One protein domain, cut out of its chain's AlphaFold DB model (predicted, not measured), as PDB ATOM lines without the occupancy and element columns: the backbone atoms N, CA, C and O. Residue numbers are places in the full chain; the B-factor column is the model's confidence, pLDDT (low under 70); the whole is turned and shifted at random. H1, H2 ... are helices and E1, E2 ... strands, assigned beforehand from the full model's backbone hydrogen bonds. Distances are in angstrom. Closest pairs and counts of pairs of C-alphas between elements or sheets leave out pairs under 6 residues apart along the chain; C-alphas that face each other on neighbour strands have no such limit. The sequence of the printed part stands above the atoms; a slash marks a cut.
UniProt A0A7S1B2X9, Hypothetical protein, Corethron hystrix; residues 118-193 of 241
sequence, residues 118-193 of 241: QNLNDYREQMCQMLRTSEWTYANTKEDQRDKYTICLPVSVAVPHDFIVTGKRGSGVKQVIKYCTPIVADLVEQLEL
ATOM      1  N   GLN A 118     155.158 111.413 131.121       97.56
ATOM      2  CA  GLN A 118     154.169 110.809 130.232       97.56
ATOM      3  C   GLN A 118     154.329 109.284 130.172       97.56
ATOM      4  O   GLN A 118     153.347 108.574 130.362       97.56
ATOM      5  N   ASN A 119     155.551 108.769 130.016       97.69
ATOM      6  CA  ASN A 119     155.809 107.324 130.011       97.69
ATOM      7  C   ASN A 119     155.381 106.644 131.322       97.69
ATOM      8  O   ASN A 119     154.833 105.540 131.306       97.69
ATOM      9  N   LEU A 120     155.607 107.299 132.466       97.12
ATOM     10  CA  LEU A 120     155.137 106.823 133.770       97.12
ATOM     11  C   LEU A 120     153.604 106.790 133.827       97.12
ATOM     12  O   LEU A 120     153.026 105.828 134.339       97.12
ATOM     13  N   ASN A 121     152.927 107.805 133.286       96.81
ATOM     14  CA  ASN A 121     151.468 107.807 133.217       96.81
ATOM     15  C   ASN A 121     150.927 106.733 132.258       96.81
ATOM     16  O   ASN A 121     149.997 106.016 132.626       96.81
ATOM     17  N   ASP A 122     151.537 106.558 131.090       97.50
ATOM     18  CA  ASP A 122     151.153 105.539 130.110       97.50
ATOM     19  C   ASP A 122     151.298 104.131 130.699       97.50
ATOM     20  O   ASP A 122     150.392 103.301 130.583       97.50
ATOM     21  N   TYR A 123     152.398 103.867 131.413       96.31
ATOM     22  CA  TYR A 123     152.588 102.610 132.137       96.31
ATOM     23  C   TYR A 123     151.499 102.395 133.194       96.31
ATOM     24  O   TYR A 123     150.910 101.314 133.275       96.31
ATOM     25  N   ARG A 124     151.177 103.428 133.980       95.81
ATOM     26  CA  ARG A 124     150.069 103.372 134.943       95.81
ATOM     27  C   ARG A 124     148.752 103.023 134.260       95.81
ATOM     28  O   ARG A 124     148.025 102.177 134.771       95.81
ATOM     29  N   GLU A 125     148.416 103.664 133.146       96.31
ATOM     30  CA  GLU A 125     147.155 103.421 132.442       96.31
ATOM     31  C   GLU A 125     147.068 101.989 131.907       96.31
ATOM     32  O   GLU A 125     146.053 101.317 132.114       96.31
ATOM     33  N   GLN A 126     148.152 101.487 131.314       95.38
ATOM     34  CA  GLN A 126     148.251 100.097 130.864       95.38
ATOM     35  C   GLN A 126     148.062  99.111 132.026       95.38
ATOM     36  O   GLN A 126     147.287  98.156 131.922       95.38
ATOM     37  N   MET A 127     148.713  99.361 133.166       94.44
ATOM     38  CA  MET A 127     148.589  98.505 134.348       94.44
ATOM     39  C   MET A 127     147.193  98.575 134.978       94.44
ATOM     40  O   MET A 127     146.644  97.537 135.343       94.44
ATOM     41  N   CYS A 128     146.566  99.750 135.056       94.62
ATOM     42  CA  CYS A 128     145.179  99.895 135.517       94.62
ATOM     43  C   CYS A 128     144.209  99.036 134.694       94.62
ATOM     44  O   CYS A 128     143.340  98.368 135.260       94.62
ATOM     45  N   GLN A 129     144.375  99.021 133.366       94.81
ATOM     46  CA  GLN A 129     143.558  98.205 132.464       94.81
ATOM     47  C   GLN A 129     143.797  96.706 132.684       94.81
ATOM     48  O   GLN A 129     142.839  95.941 132.813       94.81
ATOM     49  N   MET A 130     145.063  96.288 132.786       93.75
ATOM     50  CA  MET A 130     145.437  94.887 132.996       93.75
ATOM     51  C   MET A 130     144.942  94.347 134.346       93.75
ATOM     52  O   MET A 130     144.384  93.252 134.413       93.75
ATOM     53  N   LEU A 131     145.109  95.129 135.414       93.31
ATOM     54  CA  LEU A 131     144.716  94.765 136.779       93.31
ATOM     55  C   LEU A 131     143.233  95.031 137.068       93.31
ATOM     56  O   LEU A 131     142.747  94.681 138.143       93.31
ATOM     57  N   ARG A 132     142.513  95.648 136.120       93.50
ATOM     58  CA  ARG A 132     141.102  96.049 136.244       93.50
ATOM     59  C   ARG A 132     140.842  96.862 137.516       93.50
ATOM     60  O   ARG A 132     139.851  96.646 138.211       93.50
ATOM     61  N   THR A 133     141.744  97.794 137.818       92.12
ATOM     62  CA  THR A 133     141.656  98.671 138.990       92.12
ATOM     63  C   THR A 133     141.769 100.132 138.586       92.12
ATOM     64  O   THR A 133     142.543 100.491 137.701       92.12
ATOM     65  N   SER A 134     141.011 100.988 139.265       91.44
ATOM     66  CA  SER A 134     141.135 102.445 139.180       91.44
ATOM     67  C   SER A 134     141.882 103.042 140.377       91.44
ATOM     68  O   SER A 134     142.080 104.251 140.434       91.44
ATOM     69  N   GLU A 135     142.280 102.220 141.352       91.19
ATOM     70  CA  GLU A 135     142.858 102.668 142.628       91.19
ATOM     71  C   GLU A 135     144.390 102.827 142.582       91.19
ATOM     72  O   GLU A 135     145.026 103.069 143.608       91.19
ATOM     73  N   TRP A 136     144.997 102.722 141.396       94.94
ATOM     74  CA  TRP A 136     146.430 102.944 141.215       94.94
ATOM     75  C   TRP A 136     146.803 104.410 141.399       94.94
ATOM     76  O   TRP A 136     146.330 105.298 140.672       94.94
ATOM     77  N   THR A 137     147.766 104.646 142.286       94.69
ATOM     78  CA  THR A 137     148.354 105.968 142.508       94.69
ATOM     79  C   THR A 137     149.873 105.900 142.593       94.69
ATOM     80  O   THR A 137     150.441 104.900 143.027       94.69
ATOM     81  N   TYR A 138     150.526 106.988 142.193       96.31
ATOM     82  CA  TYR A 138     151.939 107.214 142.470       96.31
ATOM     83  C   TYR A 138     152.086 108.085 143.715       96.31
ATOM     84  O   TYR A 138     151.442 109.127 143.840       96.31
ATOM     85  N   ALA A 139     152.941 107.662 144.641       93.94
ATOM     86  CA  ALA A 139     153.427 108.501 145.725       93.94
ATOM     87  C   ALA A 139     154.723 109.206 145.306       93.94
ATOM     88  O   ALA A 139     155.446 108.724 144.438       93.94
ATOM     89  N   ASN A 140     155.037 110.316 145.979       93.19
ATOM     90  CA  ASN A 140     156.292 111.054 145.816       93.19
ATOM     91  C   ASN A 140     156.535 111.572 144.382       93.19
ATOM     92  O   ASN A 140     157.592 111.350 143.806       93.19
ATOM     93  N   THR A 141     155.545 112.230 143.776       92.69
ATOM     94  CA  THR A 141     155.636 112.710 142.383       92.69
ATOM     95  C   THR A 141     156.355 114.051 142.230       92.69
ATOM     96  O   THR A 141     156.530 114.517 141.112       92.69
ATOM     97  N   LYS A 142     156.753 114.711 143.324       90.81
ATOM     98  CA  LYS A 142     157.461 115.997 143.246       90.81
ATOM     99  C   LYS A 142     158.965 115.793 143.060       90.81
ATOM    100  O   LYS A 142     159.539 114.876 143.647       90.81
ATOM    101  N   GLU A 143     159.603 116.699 142.315       87.31
ATOM    102  CA  GLU A 143     161.044 116.654 142.000       87.31
ATOM    103  C   GLU A 143     161.940 116.558 143.254       87.31
ATOM    104  O   GLU A 143     162.966 115.880 143.232       87.31
ATOM    105  N   ASP A 144     161.548 117.186 144.369       85.75
ATOM    106  CA  ASP A 144     162.316 117.249 145.621       85.75
ATOM    107  C   ASP A 144     162.144 116.024 146.536       85.75
ATOM    108  O   ASP A 144     162.837 115.891 147.549       85.75
ATOM    109  N   GLN A 145     161.226 115.116 146.202       89.19
ATOM    110  CA  GLN A 145     160.935 113.947 147.024       89.19
ATOM    111  C   GLN A 145     161.862 112.774 146.683       89.19
ATOM    112  O   GLN A 145     162.276 112.574 145.540       89.19
ATOM    113  N   ARG A 146     162.197 111.980 147.705       87.50
ATOM    114  CA  ARG A 146     162.868 110.681 147.539       87.50
ATOM    115  C   ARG A 146     161.842 109.591 147.255       87.50
ATOM    116  O   ARG A 146     160.650 109.791 147.489       87.50
ATOM    117  N   ASP A 147     162.320 108.440 146.792       88.31
ATOM    118  CA  ASP A 147     161.491 107.274 146.466       88.31
ATOM    119  C   ASP A 147     160.361 107.652 145.492       88.31
ATOM    120  O   ASP A 147     159.175 107.399 145.753       88.31
ATOM    121  N   LYS A 148     160.731 108.363 144.416       93.25
ATOM    122  CA  LYS A 148     159.786 108.955 143.466       93.25
ATOM    123  C   LYS A 148     158.943 107.888 142.778       93.25
ATOM    124  O   LYS A 148     159.393 106.766 142.570       93.25
ATOM    125  N   TYR A 149     157.711 108.253 142.433       95.25
ATOM    126  CA  TYR A 149     156.769 107.393 141.706       95.25
ATOM    127  C   TYR A 149     156.593 105.990 142.319       95.25
ATOM    128  O   TYR A 149     156.384 104.998 141.621       95.25
ATOM    129  N   THR A 150     156.602 105.896 143.654       95.50
ATOM    130  CA  THR A 150     156.297 104.633 144.338       95.50
ATOM    131  C   THR A 150     154.841 104.245 144.076       95.50
ATOM    132  O   THR A 150     153.922 105.009 144.387       95.50
ATOM    133  N   ILE A 151     154.618 103.043 143.552       96.94
ATOM    134  CA  ILE A 151     153.283 102.537 143.217       96.94
ATOM    135  C   ILE A 151     152.519 102.242 144.506       96.94
ATOM    136  O   ILE A 151     153.037 101.570 145.393       96.94
ATOM    137  N   CYS A 152     151.283 102.719 144.611       95.94
ATOM    138  CA  CYS A 152     150.399 102.487 145.749       95.94
ATOM    139  C   CYS A 152     149.096 101.835 145.275       95.94
ATOM    140  O   CYS A 152     148.362 102.424 144.480       95.94
ATOM    141  N   LEU A 153     148.811 100.638 145.796       96.12
ATOM    142  CA  LEU A 153     147.606  99.860 145.494       96.12
ATOM    143  C   LEU A 153     146.984  99.274 146.774       96.12
ATOM    144  O   LEU A 153     147.714  98.960 147.718       96.12
ATOM    145  N   PRO A 154     145.654  99.094 146.835       94.12
ATOM    146  CA  PRO A 154     145.009  98.360 147.918       94.12
ATOM    147  C   PRO A 154     145.487  96.905 148.002       94.12
ATOM    148  O   PRO A 154     145.753  96.268 146.987       94.12
ATOM    149  N   VAL A 155     145.507  96.342 149.213       93.69
ATOM    150  CA  VAL A 155     145.856  94.928 149.465       93.69
ATOM    151  C   VAL A 155     144.943  93.929 148.739       93.69
ATOM    152  O   VAL A 155     145.322  92.779 148.547       93.69
ATOM    153  N   SER A 156     143.743  94.354 148.336       91.75
ATOM    154  CA  SER A 156     142.788  93.545 147.573       91.75
ATOM    155  C   SER A 156     143.177  93.350 146.105       91.75
ATOM    156  O   SER A 156     142.636  92.454 145.460       91.75
ATOM    157  N   VAL A 157     144.083  94.171 145.563       93.44
ATOM    158  CA  VAL A 157     144.507  94.084 144.162       93.44
ATOM    159  C   VAL A 157     145.593  93.021 144.025       93.44
ATOM    160  O   VAL A 157     146.670  93.132 144.611       93.44
ATOM    161  N   ALA A 158     145.323  91.992 143.223       92.12
ATOM    162  CA  ALA A 158     146.333  91.014 142.842       92.12
ATOM    163  C   ALA A 158     147.280  91.634 141.808       92.12
ATOM    164  O   ALA A 158     146.827  92.136 140.782       92.12
ATOM    165  N   VAL A 159     148.583  91.589 142.079       93.50
ATOM    166  CA  VAL A 159     149.625  92.145 141.207       93.50
ATOM    167  C   VAL A 159     150.499  91.031 140.615       93.50
ATOM    168  O   VAL A 159     150.591  89.956 141.214       93.50
ATOM    169  N   PRO A 160     151.137  91.249 139.453       92.75
ATOM    170  CA  PRO A 160     152.060  90.287 138.867       92.75
ATOM    171  C   PRO A 160     153.370  90.174 139.667       92.75
ATOM    172  O   PRO A 160     153.639  90.932 140.597       92.75
ATOM    173  N   HIS A 161     154.179  89.170 139.323       91.44
ATOM    174  CA  HIS A 161     155.370  88.769 140.082       91.44
ATOM    175  C   HIS A 161     156.510  89.800 140.094       91.44
ATOM    176  O   HIS A 161     157.365  89.758 140.973       91.44
ATOM    177  N   ASP A 162     156.537  90.704 139.120       92.56
ATOM    178  CA  ASP A 162     157.526  91.770 138.973       92.56
ATOM    179  C   ASP A 162     157.253  92.974 139.895       92.56
ATOM    180  O   ASP A 162     158.073  93.888 139.981       92.56
ATOM    181  N   PHE A 163     156.135  92.968 140.632       95.31
ATOM    182  CA  PHE A 163     155.815  93.969 141.646       95.31
ATOM    183  C   PHE A 163     156.492  93.623 142.970       95.31
ATOM    184  O   PHE A 163     156.017  92.810 143.767       95.31
ATOM    185  N   ILE A 164     157.597  94.306 143.242       94.75
ATOM    186  CA  ILE A 164     158.385  94.129 144.458       94.75
ATOM    187  C   ILE A 164     157.803  95.018 145.555       94.75
ATOM    188  O   ILE A 164     157.714  96.236 145.404       94.75
ATOM    189  N   VAL A 165     157.407  94.419 146.680       95.06
ATOM    190  CA  VAL A 165     156.862  95.154 147.831       95.06
ATOM    191  C   VAL A 165     157.959  95.987 148.489       95.06
ATOM    192  O   VAL A 165     158.946  95.445 148.978       95.06
ATOM    193  N   THR A 166     157.747  97.297 148.574       93.00
ATOM    194  CA  THR A 166     158.665  98.242 149.233       93.00
ATOM    195  C   THR A 166     158.154  98.703 150.597       93.00
ATOM    196  O   THR A 166     158.912  99.218 151.416       93.00
ATOM    197  N   GLY A 167     156.869  98.500 150.889       92.50
ATOM    198  CA  GLY A 167     156.295  98.839 152.185       92.50
ATOM    199  C   GLY A 167     154.789  98.630 152.252       92.50
ATOM    200  O   GLY A 167     154.140  98.250 151.279       92.50
ATOM    201  N   LYS A 168     154.212  98.889 153.425       93.88
ATOM    202  CA  LYS A 168     152.764  98.819 153.667       93.88
ATOM    203  C   LYS A 168     152.330 100.004 154.520       93.88
ATOM    204  O   LYS A 168     153.081 100.453 155.385       93.88
ATOM    205  N   ARG A 169     151.119 100.507 154.297       91.75
ATOM    206  CA  ARG A 169     150.510 101.581 155.090       91.75
ATOM    207  C   ARG A 169     149.081 101.202 155.470       91.75
ATOM    208  O   ARG A 169     148.287 100.827 154.613       91.75
ATOM    209  N   GLY A 170     148.745 101.364 156.748       89.50
ATOM    210  CA  GLY A 170     147.426 101.018 157.283       89.50
ATOM    211  C   GLY A 170     147.258  99.520 157.562       89.50
ATOM    212  O   GLY A 170     148.218  98.749 157.498       89.50
ATOM    213  N   SER A 171     146.030  99.120 157.894       87.56
ATOM    214  CA  SER A 171     145.675  97.758 158.300       87.56
ATOM    215  C   SER A 171     144.304  97.330 157.762       87.56
ATOM    216  O   SER A 171     143.472  98.160 157.381       87.56
ATOM    217  N   GLY A 172     144.074  96.014 157.730       88.25
ATOM    218  CA  GLY A 172     142.816  95.417 157.284       88.25
ATOM    219  C   GLY A 172     142.522  95.661 155.801       88.25
ATOM    220  O   GLY A 172     143.427  95.820 154.989       88.25
ATOM    221  N   VAL A 173     141.236  95.718 155.455       83.00
ATOM    222  CA  VAL A 173     140.748  95.829 154.064       83.00
ATOM    223  C   VAL A 173     141.157  97.150 153.389       83.00
ATOM    224  O   VAL A 173     141.209  97.227 152.169       83.00
ATOM    225  N   LYS A 174     141.496  98.186 154.170       87.94
ATOM    226  CA  LYS A 174     141.959  99.495 153.672       87.94
ATOM    227  C   LYS A 174     143.488  99.611 153.597       87.94
ATOM    228  O   LYS A 174     144.007 100.711 153.412       87.94
ATOM    229  N   GLN A 175     144.221  98.520 153.820       93.44
ATOM    230  CA  GLN A 175     145.677  98.540 153.747       93.44
ATOM    231  C   GLN A 175     146.134  98.825 152.313       93.44
ATOM    232  O   GLN A 175     145.666  98.196 151.368       93.44
ATOM    233  N   VAL A 176     147.084  99.749 152.173       95.00
ATOM    234  CA  VAL A 176     147.755 100.063 150.908       95.00
ATOM    235  C   VAL A 176     149.137  99.426 150.931       95.00
ATOM    236  O   VAL A 176     149.901  99.614 151.885       95.00
ATOM    237  N   ILE A 177     149.463  98.679 149.885       95.44
ATOM    238  CA  ILE A 177     150.792  98.124 149.663       95.44
ATOM    239  C   ILE A 177     151.530  99.034 148.682       95.44
ATOM    240  O   ILE A 177     150.965  99.516 147.696       95.44
ATOM    241  N   LYS A 178     152.791  99.307 149.010       95.94
ATOM    242  CA  LYS A 178     153.711 100.052 148.166       95.94
ATOM    243  C   LYS A 178     154.547  99.081 147.350       95.94
ATOM    244  O   LYS A 178     155.080  98.121 147.914       95.94
ATOM    245  N   TYR A 179     154.681  99.359 146.062       95.94
ATOM    246  CA  TYR A 179     155.418  98.529 145.123       95.94
ATOM    247  C   TYR A 179     156.429  99.339 144.316       95.94
ATOM    248  O   TYR A 179     156.285 100.547 144.122       95.94
ATOM    249  N   CYS A 180     157.430  98.628 143.811       93.69
ATOM    250  CA  CYS A 180     158.308  99.053 142.736       93.69
ATOM    251  C   CYS A 180     158.304  97.965 141.654       93.69
ATOM    252  O   CYS A 180     158.160  96.784 141.966       93.69
ATOM    253  N   THR A 181     158.449  98.364 140.394       95.81
ATOM    254  CA  THR A 181     158.620  97.440 139.261       95.81
ATOM    255  C   THR A 181     159.904  97.815 138.526       95.81
ATOM    256  O   THR A 181     160.270  98.993 138.570       95.81
ATOM    257  N   PRO A 182     160.577  96.880 137.831       95.50
ATOM    258  CA  PRO A 182     161.790  97.194 137.075       95.50
ATOM    259  C   PRO A 182     161.594  98.331 136.061       95.50
ATOM    260  O   PRO A 182     162.472  99.170 135.911       95.50
ATOM    261  N   ILE A 183     160.416  98.399 135.427       95.75
ATOM    262  CA  ILE A 183     160.073  99.444 134.450       95.75
ATOM    263  C   ILE A 183     159.979 100.815 135.126       95.75
ATOM    264  O   ILE A 183     160.586 101.776 134.665       95.75
ATOM    265  N   VAL A 184     159.241 100.920 136.240       96.06
ATOM    266  CA  VAL A 184     159.152 102.192 136.976       96.06
ATOM    267  C   VAL A 184     160.506 102.582 137.563       96.06
ATOM    268  O   VAL A 184     160.825 103.764 137.564       96.06
ATOM    269  N   ALA A 185     161.313 101.623 138.024       95.69
ATOM    270  CA  ALA A 185     162.652 101.900 138.538       95.69
ATOM    271  C   ALA A 185     163.557 102.537 137.469       95.69
ATOM    272  O   ALA A 185     164.156 103.572 137.741       95.69
ATOM    273  N   ASP A 186     163.589 101.972 136.259       97.19
ATOM    274  CA  ASP A 186     164.361 102.504 135.127       97.19
ATOM    275  C   ASP A 186     163.879 103.906 134.705       97.19
ATOM    276  O   ASP A 186     164.674 104.834 134.559       97.19
ATOM    277  N   LEU A 187     162.559 104.105 134.595       97.19
ATOM    278  CA  LEU A 187     161.989 105.419 134.272       97.19
ATOM    279  C   LEU A 187     162.305 106.471 135.345       97.19
ATOM    280  O   LEU A 187     162.587 107.623 135.012       97.19
ATOM    281  N   VAL A 188     162.268 106.092 136.625       96.31
ATOM    282  CA  VAL A 188     162.610 106.986 137.740       96.31
ATOM    283  C   VAL A 188     164.099 107.317 137.747       96.31
ATOM    284  O   VAL A 188     164.437 108.478 137.953       96.31
ATOM    285  N   GLU A 189     164.984 106.360 137.473       96.44
ATOM    286  CA  GLU A 189     166.427 106.612 137.366       96.44
ATOM    287  C   GLU A 189     166.734 107.635 136.261       96.44
ATOM    288  O   GLU A 189     167.443 108.621 136.483       96.44
ATOM    289  N   GLN A 190     166.129 107.462 135.083       97.25
ATOM    290  CA  GLN A 190     166.258 108.420 133.982       97.25
ATOM    291  C   GLN A 190     165.671 109.792 134.335       97.25
ATOM    292  O   GLN A 190     166.239 110.823 133.961       97.25
ATOM    293  N   LEU A 191     164.555 109.818 135.070       96.44
ATOM    294  CA  LEU A 191     163.911 111.050 135.518       96.44
ATOM    295  C   LEU A 191     164.800 111.817 136.498       96.44
ATOM    296  O   LEU A 191     164.953 113.027 136.357       96.44
ATOM    297  N   GLU A 192     165.414 111.135 137.464       94.75
ATOM    298  CA  GLU A 192     166.334 111.761 138.415       94.75
ATOM    299  C   GLU A 192     167.558 112.341 137.704       94.75
ATOM    300  O   GLU A 192     167.907 113.500 137.933       94.75
ATOM    301  N   LEU A 193     168.123 111.610 136.739       95.31
ATOM    302  CA  LEU A 193     169.217 112.116 135.912       95.31
ATOM    303  C   LEU A 193     168.814 113.357 135.095       95.31
ATOM    304  O   LEU A 193     169.599 114.296 134.944       95.31
TER     305      LEU A 193
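AT A GLANCE: This is residues 118 to 193 of the 241 residues of the protein "Hypothetical protein" of Corethron hystrix (UniProt A0A7S1B2X9). Two hairpins, E1-E2 and E3-E4, join into one strongly twisted sheet, and helices H1 and H2 graze it, running opposite ways. The 76 printed residues include, in order, H1, E1, E2, E3, E4 and H2; the class is mixed. The antiparallel sheet runs E1 E2 E4 E3. The whole is compact, radius of gyration of the C-alphas 12.1 A, but elongated, spanning 37 by 24 by 20 A.

IN THESE COORDINATES: H1, residues 118 to 131, 19.7 A long, begins at C-alpha 118 (154.169, 110.809, 130.232). E1 is 137 to 139, E2 150 to 154, E3 164 to 169, 15.2 A, and E4 176 to 180. H2, 182 to 193, 16.7 A, ends at C-alpha 193 (169.217, 112.116, 135.912).

HOW THE PARTS SIT: Within hydrogen-bond range are N 139 and O 150 of E1-E2, 2.8 A, N 177 and O 153 of E4-E2, 2.8 A, and N 164 and O 180 of E3-E4, 2.8 A. H1 only grazes the sheet with residues 120 to 128, H2 with 182 to 188. H1 and H2 only just touch, with 3 pairs of C-alphas within 8 A, the closest those of Leu 120 and Val 184, 6.9 A, at a shallow tilt of 16 degrees. In both helices every O i to N i+4 pair is within hydrogen-bond range.

THE WHOLE: The C-alphas farthest apart, Gly 172 and Leu 193, are 37.9 A apart. The printed part has no cut, no link is long, and no printed residue is under 70 in pLDDT.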